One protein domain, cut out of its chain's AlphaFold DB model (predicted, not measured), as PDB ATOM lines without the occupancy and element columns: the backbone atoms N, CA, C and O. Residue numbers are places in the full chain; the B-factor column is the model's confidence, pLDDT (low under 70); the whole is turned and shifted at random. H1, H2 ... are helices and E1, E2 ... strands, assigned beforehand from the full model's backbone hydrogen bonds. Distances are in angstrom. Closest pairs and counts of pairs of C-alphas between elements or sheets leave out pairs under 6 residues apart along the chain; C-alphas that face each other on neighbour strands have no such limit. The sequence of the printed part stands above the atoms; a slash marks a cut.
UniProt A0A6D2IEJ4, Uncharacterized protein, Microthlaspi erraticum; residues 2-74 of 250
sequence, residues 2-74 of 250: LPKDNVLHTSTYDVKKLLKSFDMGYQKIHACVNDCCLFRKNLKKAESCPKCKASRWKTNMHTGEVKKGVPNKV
ATOM      1  N   LEU A   2       3.032   6.981  -9.690       64.12
ATOM      2  CA  LEU A   2       3.413   6.478 -11.014       64.12
ATOM      3  C   LEU A   2       3.159   7.563 -12.083       64.12
ATOM      4  O   LEU A   2       2.319   8.436 -11.843       64.12
ATOM      5  N   PRO A   3       3.857   7.532 -13.235       72.12
ATOM      6  CA  PRO A   3       3.637   8.477 -14.333       72.12
ATOM      7  C   PRO A   3       2.171   8.502 -14.794       72.12
ATOM      8  O   PRO A   3       1.468   7.494 -14.667       72.12
ATOM      9  N   LYS A   4       1.717   9.640 -15.343       73.38
ATOM     10  CA  LYS A   4       0.325   9.836 -15.801       73.38
ATOM     11  C   LYS A   4      -0.126   8.800 -16.840       73.38
ATOM     12  O   LYS A   4      -1.288   8.420 -16.815       73.38
ATOM     13  N   ASP A   5       0.799   8.283 -17.645       77.81
ATOM     14  CA  ASP A   5       0.516   7.318 -18.717       77.81
ATOM     15  C   ASP A   5       0.820   5.863 -18.321       77.81
ATOM     16  O   ASP A   5       1.093   5.015 -19.173       77.81
ATOM     17  N   ASN A   6       0.837   5.540 -17.023       73.19
ATOM     18  CA  ASN A   6       1.075   4.158 -16.622       73.19
ATOM     19  C   ASN A   6      -0.142   3.271 -16.966       73.19
ATOM     20  O   ASN A   6      -1.284   3.607 -16.659       73.19
ATOM     21  N   VAL A   7       0.130   2.109 -17.560       75.25
ATOM     22  CA  VAL A   7      -0.875   1.097 -17.944       75.25
ATOM     23  C   VAL A   7      -1.016   0.005 -16.868       75.25
ATOM     24  O   VAL A   7      -1.557  -1.073 -17.114       75.25
ATOM     25  N   LEU A   8      -0.481   0.228 -15.663       74.25
ATOM     26  CA  LEU A   8      -0.571  -0.737 -14.572       74.25
ATOM     27  C   LEU A   8      -1.998  -0.769 -14.040       74.25
ATOM     28  O   LEU A   8      -2.668   0.251 -13.873       74.25
ATOM     29  N   HIS A   9      -2.458  -1.976 -13.742       78.81
ATOM     30  CA  HIS A   9      -3.787  -2.157 -13.195       78.81
ATOM     31  C   HIS A   9      -3.951  -1.436 -11.853       78.81
ATOM     32  O   HIS A   9      -3.071  -1.457 -10.992       78.81
ATOM     33  N   THR A  10      -5.127  -0.848 -11.658       81.62
ATOM     34  CA  THR A  10      -5.462  -0.027 -10.490       81.62
ATOM     35  C   THR A  10      -5.731  -0.847  -9.227       81.62
ATOM     36  O   THR A  10      -5.740  -0.290  -8.129       81.62
ATOM     37  N   SER A  11      -5.922  -2.168  -9.344       83.31
ATOM     38  CA  SER A  11      -6.208  -3.052  -8.212       83.31
ATOM     39  C   SER A  11      -5.195  -4.193  -8.070       83.31
ATOM     40  O   SER A  11      -4.706  -4.776  -9.040       83.31
ATOM     41  N   THR A  12      -4.931  -4.596  -6.822       81.44
ATOM     42  CA  THR A  12      -4.086  -5.772  -6.539       81.44
ATOM     43  C   THR A  12      -4.687  -7.075  -7.069       81.44
ATOM     44  O   THR A  12      -3.957  -8.039  -7.303       81.44
ATOM     45  N   TYR A  13      -6.010  -7.128  -7.245       82.50
ATOM     46  CA  TYR A  13      -6.703  -8.267  -7.834       82.50
ATOM     47  C   TYR A  13      -6.362  -8.405  -9.319       82.50
ATOM     48  O   TYR A  13      -5.977  -9.491  -9.752       82.50
ATOM     49  N   ASP A  14      -6.414  -7.302 -10.062       82.56
ATOM     50  CA  ASP A  14      -6.133  -7.279 -11.497       82.56
ATOM     51  C   ASP A  14      -4.658  -7.557 -11.785       82.56
ATOM     52  O   ASP A  14      -4.351  -8.387 -12.638       82.56
ATOM     53  N   VAL A  15      -3.737  -7.001 -10.984       82.06
ATOM     54  CA  VAL A  15      -2.308  -7.359 -11.058       82.06
ATOM     55  C   VAL A  15      -2.105  -8.858 -10.809       82.06
ATOM     56  O   VAL A  15      -1.403  -9.526 -11.564       82.06
ATOM     57  N   LYS A  16      -2.752  -9.440  -9.789       77.75
ATOM     58  CA  LYS A  16      -2.665 -10.891  -9.524       77.75
ATOM     59  C   LYS A  16      -3.274 -11.727 -10.647       77.75
ATOM     60  O   LYS A  16      -2.789 -12.828 -10.902       77.75
ATOM     61  N   LYS A  17      -4.346 -11.251 -11.283       81.19
ATOM     62  CA  LYS A  17      -4.994 -11.919 -12.416       81.19
ATOM     63  C   LYS A  17      -4.083 -11.906 -13.646       81.19
ATOM     64  O   LYS A  17      -3.906 -12.956 -14.254       81.19
ATOM     65  N   LEU A  18      -3.442 -10.772 -13.924       81.19
ATOM     66  CA  LEU A  18      -2.440 -10.623 -14.978       81.19
ATOM     67  C   LEU A  18      -1.217 -11.521 -14.732       81.19
ATOM     68  O   LEU A  18      -0.818 -12.293 -15.595       81.19
ATOM     69  N   LEU A  19      -0.640 -11.506 -13.529       78.06
ATOM     70  CA  LEU A  19       0.511 -12.366 -13.215       78.06
ATOM     71  C   LEU A  19       0.174 -13.859 -13.355       78.06
ATOM     72  O   LEU A  19       1.002 -14.650 -13.807       78.06
ATOM     73  N   LYS A  20      -1.059 -14.255 -13.020       75.44
ATOM     74  CA  LYS A  20      -1.537 -15.625 -13.242       75.44
ATOM     75  C   LYS A  20      -1.631 -15.994 -14.721       75.44
ATOM     76  O   LYS A  20      -1.329 -17.140 -15.027       75.44
ATOM     77  N   SER A  21      -2.024 -15.080 -15.615       76.94
ATOM     78  CA  SER A  21      -2.064 -15.379 -17.057       76.94
ATOM     79  C   SER A  21      -0.676 -15.571 -17.658       76.94
ATOM     80  O   SER A  21      -0.542 -16.234 -18.678       76.94
ATOM     81  N   PHE A  22       0.361 -15.040 -17.010       71.44
ATOM     82  CA  PHE A  22       1.748 -15.312 -17.357       71.44
ATOM     83  C   PHE A  22       2.315 -16.517 -16.606       71.44
ATOM     84  O   PHE A  22       3.516 -16.546 -16.407       71.44
ATOM     85  N   ASP A  23       1.528 -17.466 -16.093       71.06
ATOM     86  CA  ASP A  23       2.011 -18.604 -15.285       71.06
ATOM     87  C   ASP A  23       2.963 -18.210 -14.126       71.06
ATOM     88  O   ASP A  23       3.791 -19.003 -13.690       71.06
ATOM     89  N   MET A  24       2.883 -16.967 -13.626       72.12
ATOM     90  CA  MET A  24       3.621 -16.484 -12.440       72.12
ATOM     91  C   MET A  24       2.765 -16.613 -11.172       72.12
ATOM     92  O   MET A  24       3.023 -15.991 -10.141       72.12
ATOM     93  N   GLY A  25       1.690 -17.395 -11.263       81.50
ATOM     94  CA  GLY A  25       0.829 -17.730 -10.143       81.50
ATOM     95  C   GLY A  25       1.403 -18.847  -9.275       81.50
ATOM     96  O   GLY A  25       2.380 -19.509  -9.610       81.50
ATOM     97  N   TYR A  26       0.725 -19.092  -8.160       89.06
ATOM     98  CA  TYR A  26       0.939 -20.270  -7.331       89.06
ATOM     99  C   TYR A  26      -0.382 -21.003  -7.128       89.06
ATOM    100  O   TYR A  26      -1.467 -20.407  -7.100       89.06
ATOM    101  N   GLN A  27      -0.281 -22.310  -6.943       91.75
ATOM    102  CA  GLN A  27      -1.380 -23.171  -6.562       91.75
ATOM    103  C   GLN A  27      -1.513 -23.174  -5.037       91.75
ATOM    104  O   GLN A  27      -0.533 -23.304  -4.306       91.75
ATOM    105  N   LYS A  28      -2.745 -23.014  -4.547       93.19
ATOM    106  CA  LYS A  28      -3.076 -23.161  -3.125       93.19
ATOM    107  C   LYS A  28      -3.535 -24.589  -2.885       93.19
ATOM    108  O   LYS A  28      -4.610 -24.966  -3.345       93.19
ATOM    109  N   ILE A  29      -2.744 -25.362  -2.153       94.81
ATOM    110  CA  ILE A  29      -3.065 -26.746  -1.806       94.81
ATOM    111  C   ILE A  29      -3.368 -26.796  -0.311       94.81
ATOM    112  O   ILE A  29      -2.565 -26.356   0.507       94.81
ATOM    113  N   HIS A  30      -4.549 -27.285   0.067       94.81
ATOM    114  CA  HIS A  30      -4.900 -27.377   1.485       94.81
ATOM    115  C   HIS A  30      -4.126 -28.547   2.100       94.81
ATOM    116  O   HIS A  30      -3.996 -29.599   1.473       94.81
ATOM    117  N   ALA A  31      -3.648 -28.381   3.325       92.94
ATOM    118  CA  ALA A  31      -2.912 -29.400   4.059       92.94
ATOM    119  C   ALA A  31      -3.642 -29.758   5.357       92.94
ATOM    120  O   ALA A  31      -4.388 -28.947   5.911       92.94
ATOM    121  N   CYS A  32      -3.434 -30.986   5.829       91.69
ATOM    122  CA  CYS A  32      -3.836 -31.378   7.174       91.69
ATOM    123  C   CYS A  32      -3.106 -30.517   8.216       91.69
ATOM    124  O   CYS A  32      -1.942 -30.179   8.023       91.69
ATOM    125  N   VAL A  33      -3.775 -30.188   9.324       88.94
ATOM    126  CA  VAL A  33      -3.168 -29.449  10.447       88.94
ATOM    127  C   VAL A  33      -2.047 -30.239  11.138       88.94
ATOM    128  O   VAL A  33      -1.107 -29.638  11.637       88.94
ATOM    129  N   ASN A  34      -2.123 -31.575  11.096       88.62
ATOM    130  CA  ASN A  34      -1.110 -32.499  11.622       88.62
ATOM    131  C   ASN A  34      -0.175 -33.023  10.515       88.62
ATOM    132  O   ASN A  34       0.432 -34.082  10.657       88.62
ATOM    133  N   ASP A  35      -0.138 -32.346   9.364       89.25
ATOM    134  CA  ASP A  35       0.791 -32.597   8.256       89.25
ATOM    135  C   ASP A  35       0.703 -33.995   7.617       89.25
ATOM    136  O   ASP A  35       1.560 -34.396   6.844       89.25
ATOM    137  N   CYS A  36      -0.374 -34.748   7.867       90.38
ATOM    138  CA  CYS A  36      -0.458 -36.144   7.429       90.38
ATOM    139  C   CYS A  36      -0.718 -36.333   5.920       90.38
ATOM    140  O   CYS A  36      -0.491 -37.428   5.390       90.38
ATOM    141  N   CYS A  37      -1.302 -35.327   5.255       92.31
ATOM    142  CA  CYS A  37      -1.646 -35.359   3.830       92.31
ATOM    143  C   CYS A  37      -1.921 -33.960   3.249       92.31
ATOM    144  O   CYS A  37      -2.340 -33.040   3.963       92.31
ATOM    145  N   LEU A  38      -1.809 -33.852   1.922       94.50
ATOM    146  CA  LEU A  38      -2.354 -32.754   1.126       94.50
ATOM    147  C   LEU A  38      -3.746 -33.121   0.591       94.50
ATOM    148  O   LEU A  38      -3.956 -34.202   0.044       94.50
ATOM    149  N   PHE A  39      -4.707 -32.203   0.687       94.75
ATOM    150  CA  PHE A  39      -6.048 -32.350   0.107       94.75
ATOM    151  C   PHE A  39      -6.018 -32.052  -1.402       94.75
ATOM    152  O   PHE A  39      -6.564 -31.053  -1.879       94.75
ATOM    153  N   ARG A  40      -5.337 -32.921  -2.151       94.81
ATOM    154  CA  ARG A  40      -5.150 -32.878  -3.610       94.81
ATOM    155  C   ARG A  40      -5.539 -34.216  -4.236       94.81
ATOM    156  O   ARG A  40      -5.726 -35.199  -3.523       94.81
ATOM    157  N   LYS A  41      -5.669 -34.251  -5.568       94.00
ATOM    158  CA  LYS A  41      -6.036 -35.459  -6.334       94.00
ATOM    159  C   LYS A  41      -7.265 -36.153  -5.718       94.00
ATOM    160  O   LYS A  41      -8.309 -35.515  -5.572       94.00
ATOM    161  N   ASN A  42      -7.125 -37.401  -5.277       94.00
ATOM    162  CA  ASN A  42      -8.195 -38.214  -4.692       94.00
ATOM    163  C   ASN A  42      -8.764 -37.624  -3.385       94.00
ATOM    164  O   ASN A  42      -9.916 -37.870  -3.048       94.00
ATOM    165  N   LEU A  43      -8.002 -36.779  -2.680       94.50
ATOM    166  CA  LEU A  43      -8.431 -36.107  -1.447       94.50
ATOM    167  C   LEU A  43      -9.003 -34.701  -1.685       94.50
ATOM    168  O   LEU A  43      -9.318 -33.993  -0.730       94.50
ATOM    169  N   LYS A  44      -9.179 -34.267  -2.942       93.31
ATOM    170  CA  LYS A  44      -9.641 -32.903  -3.273       93.31
ATOM    171  C   LYS A  44     -11.011 -32.567  -2.668       93.31
ATOM    172  O   LYS A  44     -11.228 -31.424  -2.260       93.31
ATOM    173  N   LYS A  45     -11.920 -33.547  -2.613       93.88
ATOM    174  CA  LYS A  45     -13.279 -33.406  -2.057       93.88
ATOM    175  C   LYS A  45     -13.378 -33.778  -0.572       93.88
ATOM    176  O   LYS A  45     -14.429 -33.579   0.017       93.88
ATOM    177  N   ALA A  46     -12.310 -34.298   0.036       94.88
ATOM    178  CA  ALA A  46     -12.346 -34.677   1.440       94.88
ATOM    179  C   ALA A  46     -12.476 -33.432   2.337       94.88
ATOM    180  O   ALA A  46     -11.820 -32.406   2.106       94.88
ATOM    181  N   GLU A  47     -13.329 -33.533   3.358       94.06
ATOM    182  CA  GLU A  47     -13.505 -32.504   4.393       94.06
ATOM    183  C   GLU A  47     -12.662 -32.779   5.649       94.06
ATOM    184  O   GLU A  47     -12.438 -31.873   6.449       94.06
ATOM    185  N   SER A  48     -12.150 -34.001   5.809       94.31
ATOM    186  CA  SER A  48     -11.323 -34.418   6.943       94.31
ATOM    187  C   SER A  48     -10.144 -35.282   6.494       94.31
ATOM    188  O   SER A  48     -10.159 -35.899   5.426       94.31
ATOM    189  N   CYS A  49      -9.081 -35.290   7.295       94.06
ATOM    190  CA  CYS A  49      -7.899 -36.095   7.026       94.06
ATOM    191  C   CYS A  49      -8.227 -37.590   7.180       94.06
ATOM    192  O   CYS A  49      -8.699 -37.997   8.242       94.06
ATOM    193  N   PRO A  50      -7.920 -38.450   6.194       94.44
ATOM    194  CA  PRO A  50      -8.197 -39.881   6.308       94.44
ATOM    195  C   PRO A  50      -7.404 -40.553   7.441       94.44
ATOM    196  O   PRO A  50      -7.922 -41.491   8.048       94.44
ATOM    197  N   LYS A  51      -6.198 -40.041   7.744       92.62
ATOM    198  CA  LYS A  51      -5.258 -40.584   8.739       92.62
ATOM    199  C   LYS A  51      -5.605 -40.166  10.171       92.62
ATOM    200  O   LYS A  51      -5.869 -41.022  11.000       92.62
ATOM    201  N   CYS A  52      -5.642 -38.862  10.460       92.94
ATOM    202  CA  CYS A  52      -5.856 -38.356  11.826       92.94
ATOM    203  C   CYS A  52      -7.279 -37.847  12.101       92.94
ATOM    204  O   CYS A  52      -7.535 -37.320  13.177       92.94
ATOM    205  N   LYS A  53      -8.191 -37.925  11.120       94.00
ATOM    206  CA  LYS A  53      -9.581 -37.427  11.186       94.00
ATOM    207  C   LYS A  53      -9.743 -35.922  11.441       94.00
ATOM    208  O   LYS A  53     -10.871 -35.438  11.461       94.00
ATOM    209  N   ALA A  54      -8.650 -35.161  11.537       91.81
ATOM    210  CA  ALA A  54      -8.697 -33.714  11.715       91.81
ATOM    211  C   ALA A  54      -9.434 -33.016  10.562       91.81
ATOM    212  O   ALA A  54      -9.304 -33.397   9.393       91.81
ATOM    213  N   SER A  55     -10.183 -31.966  10.895       92.69
ATOM    214  CA  SER A  55     -10.916 -31.157   9.919       92.69
ATOM    215  C   SER A  55      -9.965 -30.420   8.972       92.69
ATOM    216  O   SER A  55      -8.936 -29.878   9.382       92.69
ATOM    217  N   ARG A  56     -10.342 -30.353   7.692       93.75
ATOM    218  CA  ARG A  56      -9.691 -29.508   6.679       93.75
ATOM    219  C   ARG A  56      -9.886 -28.018   6.956       93.75
ATOM    220  O   ARG A  56      -9.081 -27.191   6.520       93.75
ATOM    221  N   TRP A  57     -10.984 -27.678   7.619       94.69
ATOM    222  CA  TRP A  57     -11.446 -26.312   7.818       94.69
ATOM    223  C   TRP A  57     -10.934 -25.732   9.135       94.69
ATOM    224  O   TRP A  57     -10.630 -26.459  10.080       94.69
ATOM    225  N   LYS A  58     -10.828 -24.407   9.193       89.69
ATOM    226  CA  LYS A  58     -10.408 -23.685  10.389       89.69
ATOM    227  C   LYS A  58     -11.550 -23.639  11.406       89.69
ATOM    228  O   LYS A  58     -12.675 -23.280  11.060       89.69
ATOM    229  N   THR A  59     -11.239 -23.933  12.661       87.19
ATOM    230  CA  THR A  59     -12.180 -23.827  13.783       87.19
ATOM    231  C   THR A  59     -11.950 -22.518  14.532       87.19
ATOM    232  O   THR A  59     -10.805 -22.103  14.734       87.19
ATOM    233  N   ASN A  60     -13.025 -21.834  14.918       84.25
ATOM    234  CA  ASN A  60     -12.943 -20.687  15.812       84.25
ATOM    235  C   ASN A  60     -12.624 -21.172  17.231       84.25
ATOM    236  O   ASN A  60     -13.371 -21.965  17.790       84.25
ATOM    237  N   MET A  61     -11.531 -20.686  17.820       78.69
ATOM    238  CA  MET A  61     -11.106 -21.105  19.161       78.69
ATOM    239  C   MET A  61     -12.055 -20.637  20.273       78.69
ATOM    240  O   MET A  61     -12.110 -21.284  21.308       78.69
ATOM    241  N   HIS A  62     -12.799 -19.543  20.065       81.38
ATOM    242  CA  HIS A  62     -13.704 -18.994  21.082       81.38
ATOM    243  C   HIS A  62     -15.112 -19.590  20.998       81.38
ATOM    244  O   HIS A  62     -15.727 -19.837  22.026       81.38
ATOM    245  N   THR A  63     -15.625 -19.820  19.783       83.56
ATOM    246  CA  THR A  63     -16.997 -20.327  19.576       83.56
ATOM    247  C   THR A  63     -17.058 -21.827  19.292       83.56
ATOM    248  O   THR A  63     -18.138 -22.399  19.274       83.56
ATOM    249  N   GLY A  64     -15.921 -22.482  19.025       80.88
ATOM    250  CA  GLY A  64     -15.871 -23.888  18.602       80.88
ATOM    251  C   GLY A  64     -16.398 -24.139  17.183       80.88
ATOM    252  O   GLY A  64     -16.332 -25.261  16.685       80.88
ATOM    253  N   GLU A  65     -16.891 -23.107  16.496       85.44
ATOM    254  CA  GLU A  65     -17.524 -23.249  15.188       85.44
ATOM    255  C   GLU A  65     -16.507 -23.521  14.080       85.44
ATOM    256  O   GLU A  65     -15.492 -22.829  13.925       85.44
ATOM    257  N   VAL A  66     -16.815 -24.511  13.246       84.44
ATOM    258  CA  VAL A  66     -16.025 -24.840  12.061       84.44
ATOM    259  C   VAL A  66     -16.407 -23.901  10.920       84.44
ATOM    260  O   VAL A  66     -17.504 -23.979  10.367       84.44
ATOM    261  N   LYS A  67     -15.475 -23.042  10.500       86.88
ATOM    262  CA  LYS A  67     -15.665 -22.144   9.353       86.88
ATOM    263  C   LYS A  67     -15.422 -22.897   8.048       86.88
ATOM    264  O   LYS A  67     -14.319 -22.864   7.492       86.88
ATOM    265  N   LYS A  68     -16.456 -23.588   7.551       85.06
ATOM    266  CA  LYS A  68     -16.406 -24.248   6.235       85.06
ATOM    267  C   LYS A  68     -16.015 -23.237   5.149       85.06
ATOM    268  O   LYS A  68     -16.459 -22.095   5.154       85.06
ATOM    269  N   GLY A  69     -15.137 -23.653   4.238       86.81
ATOM    270  CA  GLY A  69     -14.587 -22.800   3.177       86.81
ATOM    271  C   GLY A  69     -13.264 -22.110   3.528       86.81
ATOM    272  O   GLY A  69     -12.513 -21.761   2.618       86.81
ATOM    273  N   VAL A  70     -12.907 -21.991   4.813       90.19
ATOM    274  CA  VAL A  70     -11.606 -21.448   5.233       90.19
ATOM    275  C   VAL A  70     -10.669 -22.602   5.599       90.19
ATOM    276  O   VAL A  70     -10.885 -23.244   6.627       90.19
ATOM    277  N   PRO A  71      -9.644 -22.920   4.785       91.69
ATOM    278  CA  PRO A  71      -8.716 -24.000   5.103       91.69
ATOM    279  C   PRO A  71      -7.892 -23.700   6.354       91.69
ATOM    280  O   PRO A  71      -7.515 -22.554   6.599       91.69
ATOM    281  N   ASN A  72      -7.577 -24.749   7.112       89.31
ATOM    282  CA  ASN A  72      -6.742 -24.638   8.303       89.31
ATOM    283  C   ASN A  72      -5.273 -24.342   7.937       89.31
ATOM    284  O   ASN A  72      -4.707 -23.347   8.386       89.31
ATOM    285  N   LYS A  73      -4.689 -25.145   7.034       90.31
ATOM    286  CA  LYS A  73      -3.308 -24.998   6.546       90.31
ATOM    287  C   LYS A  73      -3.279 -24.986   5.014       90.31
ATOM    288  O   LYS A  73      -4.017 -25.735   4.371       90.31
ATOM    289  N   VAL A  74      -2.451 -24.124   4.419       92.25
ATOM    290  CA  VAL A  74      -2.348 -23.958   2.956       92.25
ATOM    291  C   VAL A  74      -0.890 -23.943   2.516       92.25
ATOM    292  O   VAL A  74      -0.175 -22.983   2.784       92.25
TER     293      VAL A  74
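What this domain is: This is residues 2 to 74 of the 250 residues of an uncharacterized protein of Microthlaspi erraticum (UniProt A0A6D2IEJ4). With little regular structure, a thin arm, residues 2 to 8 and helix H1, reaches from a loop-rich head holding the hairpin E2-E3 and the unnamed residues 32 to 56; strand E1 joins them. Residues 2 to 8, 10 to 15 and the hairpin's tip, 60 to 65, stick out. The 73 printed residues include H1, E1, E2, E3 in order, 24 residues in named elements, mixed class. The whole is extended, radius of gyration of the C-alphas 17.8 A, spanning 55 by 32 by 17 A.

How they stand to each other: H1, residues 12 to 21, has every O i to N i+4 pair within hydrogen-bond range. It is apart from E1, residues 27 to 31, which pairs with no named strand. E2, residues 57 to 59, and E3, residues 66 to 71, form an antiparallel hairpin at 135 degrees, with N 58 and O 70 within hydrogen-bond range at 2.8 A. The closest C-alphas of E1 and E3, His 30 and Pro 71, are 6.2 A apart.

Where its parts are: H1 spans 14.4 A from C-alpha 12 at (-4.086, -5.772, -6.539), E1 12.4 A, E2 6.5 A, and E3 10.1 A to C-alpha 71 at (-8.716, -24.000, 5.103).

The domain as a whole: The farthest C-alphas, Lys 4 and Lys 51, are 56.4 A apart. The printed part has no cut; E1 to E2 is a long link. Residue 2 is under pLDDT 70.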